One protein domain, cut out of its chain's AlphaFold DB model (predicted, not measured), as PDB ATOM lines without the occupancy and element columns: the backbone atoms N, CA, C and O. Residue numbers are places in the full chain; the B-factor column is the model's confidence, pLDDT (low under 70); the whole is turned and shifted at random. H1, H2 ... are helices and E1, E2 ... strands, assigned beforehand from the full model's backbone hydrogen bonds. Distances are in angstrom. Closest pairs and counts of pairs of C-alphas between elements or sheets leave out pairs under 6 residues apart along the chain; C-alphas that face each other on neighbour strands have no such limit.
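AT A GLANCE: This is residues 37 to 89 of the 104 residues of an uncharacterized protein of Acidimicrobiales bacterium (UniProt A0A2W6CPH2). An open, loose model: helix H1 and strand E1 make a narrow V joined by a tight link, and the short helices H2 and H3 form a small corner beyond the other end of E1. From there the last stretch, residues 79 to 89 with strand E2, sticks out free. The printed part has 53 residues, with three named helices and two named strands in the order H1, E1, H2, H3, E2; the class is mixed, helices and strands, and E1 and E2 each pair with no named strand. It is loose, with a radius of gyration of the C-alphas of 12.9 A and spans of 33 by 24 by 22 A.

IN THESE COORDINATES: H1 is residues 38 to 52, 20.7 A from first to last C-alpha, and begins at C-alpha 38 (221.943, 416.815, 488.507). E1 is residues 56 to 61, 16.2 A long. H2 is residues 63 to 68 and H3 residues 72 to 77. E2 is residues 83 to 86, ending at C-alpha 86 (209.268, 405.574, 488.893).

HOW THE PARTS SIT: The closest C-alphas of H1 and E1, those of Ser 49 and Val 56, are 5.3 A apart. E1 and H2 meet only through their link. H2 and H3 are close but not clearly touching, with the C-alphas of Trp 66 and Leu 74 closest at 6.7 A; their lines are only just about perpendicular, at 72 degrees. E2 is apart from H1, E1, H2 and H3. In H1, H2 and H3 every O i to N i+4 pair is within hydrogen-bond range.

THE WHOLE: The two farthest C-alphas, those of Ile 51 and Glu 68, are 34.4 A apart. The printed part has no cut, and its four links between named elements are tight. The mean pLDDT of the printed part is 95.1, and no printed residue is under 70.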
ATOM      1  N   ASN A  37     221.911 412.655 486.446       96.00
ATOM      2  CA  ASN A  37     222.484 413.924 486.017       96.00
ATOM      3  C   ASN A  37     221.775 415.071 486.769       96.00
ATOM      4  O   ASN A  37     220.578 415.295 486.572       96.00
ATOM      5  N   LEU A  38     222.507 415.777 487.637       94.56
ATOM      6  CA  LEU A  38     221.943 416.815 488.507       94.56
ATOM      7  C   LEU A  38     221.351 417.985 487.716       94.56
ATOM      8  O   LEU A  38     220.267 418.457 488.053       94.56
ATOM      9  N   ASP A  39     222.002 418.408 486.634       96.06
ATOM     10  CA  ASP A  39     221.530 419.528 485.819       96.06
ATOM     11  C   ASP A  39     220.204 419.200 485.119       96.06
ATOM     12  O   ASP A  39     219.296 420.028 485.065       96.06
ATOM     13  N   GLU A  40     220.070 417.986 484.577       95.31
ATOM     14  CA  GLU A  40     218.808 417.519 483.990       95.31
ATOM     15  C   GLU A  40     217.703 417.403 485.038       95.31
ATOM     16  O   GLU A  40     216.564 417.789 484.773       95.31
ATOM     17  N   MET A  41     218.037 416.901 486.228       95.38
ATOM     18  CA  MET A  41     217.093 416.761 487.331       95.38
ATOM     19  C   MET A  41     216.573 418.123 487.798       95.38
ATOM     20  O   MET A  41     215.361 418.309 487.864       95.38
ATOM     21  N   TYR A  42     217.454 419.086 488.085       95.69
ATOM     22  CA  TYR A  42     217.034 420.409 488.549       95.69
ATOM     23  C   TYR A  42     216.201 421.146 487.495       95.69
ATOM     24  O   TYR A  42     215.166 421.712 487.845       95.69
ATOM     25  N   ARG A  43     216.558 421.056 486.204       96.81
ATOM     26  CA  ARG A  43     215.721 421.595 485.114       96.81
ATOM     27  C   ARG A  43     214.339 420.946 485.058       96.81
ATOM     28  O   ARG A  43     213.345 421.630 484.813       96.81
ATOM     29  N   ALA A  44     214.258 419.633 485.278       95.56
ATOM     30  CA  ALA A  44     212.978 418.935 485.337       95.56
ATOM     31  C   ALA A  44     212.144 419.403 486.542       95.56
ATOM     32  O   ALA A  44     210.959 419.684 486.378       95.56
ATOM     33  N   CYS A  45     212.752 419.551 487.723       96.38
ATOM     34  CA  CYS A  45     212.085 420.083 488.913       96.38
ATOM     35  C   CYS A  45     211.570 421.512 488.694       96.38
ATOM     36  O   CYS A  45     210.423 421.793 489.031       96.38
ATOM     37  N   GLU A  46     212.364 422.391 488.081       97.38
ATOM     38  CA  GLU A  46     211.959 423.761 487.741       97.38
ATOM     39  C   GLU A  46     210.768 423.765 486.774       97.38
ATOM     40  O   GLU A  46     209.720 424.337 487.076       97.38
ATOM     41  N   THR A  47     210.871 423.013 485.674       97.88
ATOM     42  CA  THR A  47     209.792 422.883 484.680       97.88
ATOM     43  C   THR A  47     208.494 422.381 485.323       97.88
ATOM     44  O   THR A  47     207.415 422.920 485.082       97.88
ATOM     45  N   VAL A  48     208.572 421.351 486.172       96.94
ATOM     46  CA  VAL A  48     207.392 420.818 486.864       96.94
ATOM     47  C   VAL A  48     206.851 421.829 487.870       96.94
ATOM     48  O   VAL A  48     205.632 421.987 487.941       96.94
ATOM     49  N   SER A  49     207.715 422.553 488.589       97.19
ATOM     50  CA  SER A  49     207.307 423.588 489.550       97.19
ATOM     51  C   SER A  49     206.443 424.663 488.891       97.19
ATOM     52  O   SER A  49     205.409 425.068 489.433       97.19
ATOM     53  N   GLU A  50     206.809 425.080 487.677       97.62
ATOM     54  CA  GLU A  50     206.035 426.036 486.885       97.62
ATOM     55  C   GLU A  50     204.664 425.496 486.468       97.62
ATOM     56  O   GLU A  50     203.696 426.263 486.418       97.62
ATOM     57  N   ILE A  51     204.560 424.199 486.180       97.19
ATOM     58  CA  ILE A  51     203.309 423.544 485.770       97.19
ATOM     59  C   ILE A  51     202.366 423.407 486.966       97.19
ATOM     60  O   ILE A  51     201.194 423.772 486.879       97.19
ATOM     61  N   VAL A  52     202.873 422.907 488.094       94.81
ATOM     62  CA  VAL A  52     202.060 422.614 489.286       94.81
ATOM     63  C   VAL A  52     201.852 423.831 490.190       94.81
ATOM     64  O   VAL A  52     201.110 423.738 491.170       94.81
ATOM     65  N   LYS A  53     202.487 424.967 489.865       95.88
ATOM     66  CA  LYS A  53     202.450 426.229 490.628       95.88
ATOM     67  C   LYS A  53     202.820 426.034 492.100       95.88
ATOM     68  O   LYS A  53     202.226 426.639 492.992       95.88
ATOM     69  N   ARG A  54     203.799 425.165 492.343       95.06
ATOM     70  CA  ARG A  54     204.344 424.837 493.659       95.06
ATOM     71  C   ARG A  54     205.801 424.433 493.498       95.06
ATOM     72  O   ARG A  54     206.126 423.777 492.518       95.06
ATOM     73  N   GLU A  55     206.647 424.818 494.444       96.81
ATOM     74  CA  GLU A  55     208.055 424.420 494.454       96.81
ATOM     75  C   GLU A  55     208.192 422.894 494.521       96.81
ATOM     76  O   GLU A  55     207.495 422.234 495.300       96.81
ATOM     77  N   VAL A  56     209.060 422.342 493.674       97.94
ATOM     78  CA  VAL A  56     209.424 420.925 493.648       97.94
ATOM     79  C   VAL A  56     210.874 420.792 494.095       97.94
ATOM     80  O   VAL A  56     211.790 421.173 493.363       97.94
ATOM     81  N   THR A  57     211.077 420.209 495.272       96.69
ATOM     82  CA  THR A  57     212.389 420.123 495.920       96.69
ATOM     83  C   THR A  57     212.920 418.692 495.844       96.69
ATOM     84  O   THR A  57     212.347 417.799 496.474       96.69
ATOM     85  N   PRO A  58     214.001 418.426 495.088       96.69
ATOM     86  CA  PRO A  58     214.594 417.099 495.044       96.69
ATOM     87  C   PRO A  58     215.544 416.854 496.228       96.69
ATOM     88  O   PRO A  58     216.399 417.681 496.541       96.69
ATOM     89  N   ALA A  59     215.464 415.663 496.815       97.00
ATOM     90  CA  ALA A  59     216.494 415.068 497.659       97.00
ATOM     91  C   ALA A  59     217.108 413.878 496.910       97.00
ATOM     92  O   ALA A  59     216.403 412.926 496.578       97.00
ATOM     93  N   VAL A  60     218.412 413.928 496.637       97.12
ATOM     94  CA  VAL A  60     219.129 412.865 495.916       97.12
ATOM     95  C   VAL A  60     219.919 412.029 496.906       97.12
ATOM     96  O   VAL A  60     220.675 412.577 497.705       97.12
ATOM     97  N   VAL A  61     219.759 410.710 496.835       97.50
ATOM     98  CA  VAL A  61     220.529 409.751 497.631       97.50
ATOM     99  C   VAL A  61     220.978 408.584 496.772       97.50
ATOM    100  O   VAL A  61     220.267 408.152 495.866       97.50
ATOM    101  N   SER A  62     222.145 408.031 497.076       96.62
ATOM    102  CA  SER A  62     222.589 406.794 496.445       96.62
ATOM    103  C   SER A  62     221.707 405.614 496.864       96.62
ATOM    104  O   SER A  62     221.041 405.621 497.906       96.62
ATOM    105  N   LEU A  63     221.740 404.547 496.064       95.00
ATOM    106  CA  LEU A  63     221.060 403.301 496.414       95.00
ATOM    107  C   LEU A  63     221.568 402.732 497.750       95.00
ATOM    108  O   LEU A  63     220.774 402.224 498.536       95.00
ATOM    109  N   LEU A  64     222.870 402.842 498.023       94.31
ATOM    110  CA  LEU A  64     223.462 402.361 499.268       94.31
ATOM    111  C   LEU A  64     222.943 403.145 500.480       94.31
ATOM    112  O   LEU A  64     222.464 402.542 501.434       94.31
ATOM    113  N   GLU A  65     222.960 404.478 500.430       95.50
ATOM    114  CA  GLU A  65     222.444 405.318 501.521       95.50
ATOM    115  C   GLU A  65     220.970 405.044 501.814       95.50
ATOM    116  O   GLU A  65     220.566 404.998 502.980       95.50
ATOM    117  N   TRP A  66     220.171 404.831 500.761       95.50
ATOM    118  CA  TRP A  66     218.771 404.449 500.903       95.50
ATOM    119  C   TRP A  66     218.616 403.122 501.647       95.50
ATOM    120  O   TRP A  66     217.807 403.050 502.575       95.50
ATOM    121  N   ARG A  67     219.365 402.084 501.250       92.56
ATOM    122  CA  ARG A  67     219.290 400.738 501.846       92.56
ATOM    123  C   ARG A  67     219.715 400.745 503.310       92.56
ATOM    124  O   ARG A  67     218.954 400.278 504.151       92.56
ATOM    125  N   GLU A  68     220.838 401.390 503.610       93.12
ATOM    126  CA  GLU A  68     221.393 401.494 504.966       93.12
ATOM    127  C   GLU A  68     220.627 402.470 505.871       93.12
ATOM    128  O   GLU A  68     220.908 402.572 507.065       93.12
ATOM    129  N   ALA A  69     219.678 403.237 505.319       92.31
ATOM    130  CA  ALA A  69     219.000 404.326 506.018       92.31
ATOM    131  C   ALA A  69     220.003 405.217 506.782       92.31
ATOM    132  O   ALA A  69     219.852 405.491 507.982       92.31
ATOM    133  N   SER A  70     221.048 405.648 506.066       90.25
ATOM    134  CA  SER A  70     222.290 406.207 506.623       90.25
ATOM    135  C   SER A  70     222.101 407.476 507.465       90.25
ATOM    136  O   SER A  70     222.967 407.838 508.259       90.25
ATOM    137  N   SER A  71     220.945 408.139 507.362       93.19
ATOM    138  CA  SER A  71     220.604 409.348 508.114       93.19
ATOM    139  C   SER A  71     219.257 409.241 508.833       93.19
ATOM    140  O   SER A  71     218.380 408.456 508.469       93.19
ATOM    141  N   GLY A  72     219.063 410.075 509.863       93.25
ATOM    142  CA  GLY A  72     217.765 410.197 510.541       93.25
ATOM    143  C   GLY A  72     216.646 410.627 509.588       93.25
ATOM    144  O   GLY A  72     215.529 410.130 509.686       93.25
ATOM    145  N   PHE A  73     216.978 411.474 508.610       92.81
ATOM    146  CA  PHE A  73     216.085 411.837 507.514       92.81
ATOM    147  C   PHE A  73     215.623 410.603 506.726       92.81
ATOM    148  O   PHE A  73     214.422 410.371 506.616       92.81
ATOM    149  N   LEU A  74     216.547 409.759 506.257       94.75
ATOM    150  CA  LEU A  74     216.204 408.561 505.480       94.75
ATOM    151  C   LEU A  74     215.433 407.521 506.290       94.75
ATOM    152  O   LEU A  74     214.517 406.891 505.761       94.75
ATOM    153  N   ARG A  75     215.744 407.374 507.583       94.38
ATOM    154  CA  ARG A  75     214.941 406.541 508.487       94.38
ATOM    155  C   ARG A  75     213.501 407.031 508.566       94.38
ATOM    156  O   ARG A  75     212.600 406.207 508.484       94.38
ATOM    157  N   ASN A  76     213.281 408.341 508.662       92.75
ATOM    158  CA  ASN A  76     211.934 408.908 508.687       92.75
ATOM    159  C   ASN A  76     211.212 408.711 507.349       92.75
ATOM    160  O   ASN A  76     210.088 408.220 507.339       92.75
ATOM    161  N   VAL A  77     211.864 409.018 506.222       93.50
ATOM    162  CA  VAL A  77     211.258 408.861 504.888       93.50
ATOM    163  C   VAL A  77     210.880 407.403 504.610       93.50
ATOM    164  O   VAL A  77     209.786 407.146 504.123       93.50
ATOM    165  N   ARG A  78     211.712 406.427 505.003       92.50
ATOM    166  CA  ARG A  78     211.405 404.989 504.860       92.50
ATOM    167  C   ARG A  78     210.196 404.526 505.678       92.50
ATOM    168  O   ARG A  78     209.711 403.427 505.418       92.50
ATOM    169  N   GLN A  79     209.775 405.254 506.708       91.25
ATOM    170  CA  GLN A  79     208.618 404.896 507.547       91.25
ATOM    171  C   GLN A  79     207.384 405.754 507.249       91.25
ATOM    172  O   GLN A  79     206.307 405.466 507.762       91.25
ATOM    173  N   ALA A  80     207.539 406.803 506.442       90.00
ATOM    174  CA  ALA A  80     206.468 407.704 506.064       90.00
ATOM    175  C   ALA A  80     205.761 407.227 504.782       90.00
ATOM    176  O   ALA A  80     206.342 406.473 503.993       90.00
ATOM    177  N   PRO A  81     204.526 407.692 504.531       92.50
ATOM    178  CA  PRO A  81     203.875 407.482 503.250       92.50
ATOM    179  C   PRO A  81     204.676 408.112 502.105       92.50
ATOM    180  O   PRO A  81     205.152 409.246 502.208       92.50
ATOM    181  N   ILE A  82     204.770 407.388 500.993       95.75
ATOM    182  CA  ILE A  82     205.359 407.870 499.741       95.75
ATOM    183  C   ILE A  82     204.385 407.651 498.586       95.75
ATOM    184  O   ILE A  82     203.557 406.739 498.622       95.75
ATOM    185  N   ILE A  83     204.515 408.457 497.535       97.06
ATOM    186  CA  ILE A  83     203.828 408.252 496.256       97.06
ATOM    187  C   ILE A  83     204.884 407.879 495.210       97.06
ATOM    188  O   ILE A  83     205.649 408.753 494.790       97.06
ATOM    189  N   PRO A  84     204.951 406.608 494.781       96.88
ATOM    190  CA  PRO A  84     205.860 406.170 493.725       96.88
ATOM    191  C   PRO A  84     205.642 406.931 492.410       96.88
ATOM    192  O   PRO A  84     204.509 407.056 491.948       96.88
ATOM    193  N   LEU A  85     206.727 407.398 491.784       95.88
ATOM    194  CA  LEU A  85     206.718 408.006 490.443       95.88
ATOM    195  C   LEU A  85     207.389 407.104 489.399       95.88
ATOM    196  O   LEU A  85     206.903 406.987 488.278       95.88
ATOM    197  N   ALA A  86     208.511 406.476 489.761       95.25
ATOM    198  CA  ALA A  86     209.268 405.574 488.893       95.25
ATOM    199  C   ALA A  86     210.139 404.608 489.706       95.25
ATOM    200  O   ALA A  86     210.531 404.935 490.827       95.25
ATOM    201  N   GLY A  87     210.501 403.470 489.108       94.94
ATOM    202  CA  GLY A  87     211.355 402.446 489.720       94.94
ATOM    203  C   GLY A  87     210.592 401.408 490.549       94.94
ATOM    204  O   GLY A  87     209.398 401.554 490.816       94.94
ATOM    205  N   ASP A  88     211.294 400.344 490.947       94.31
ATOM    206  CA  ASP A  88     210.734 399.252 491.752       94.31
ATOM    207  C   ASP A  88     210.782 399.582 493.252       94.31
ATOM    208  O   ASP A  88     211.676 399.173 493.999       94.31
ATOM    209  N   TRP A  89     209.803 400.368 493.699       93.19
ATOM    210  CA  TRP A  89     209.664 400.735 495.109       93.19
ATOM    211  C   TRP A  89     209.303 399.554 496.008       93.19
ATOM    212  O   TRP A  89     209.595 399.601 497.201       93.19
TER     213      TRP A  89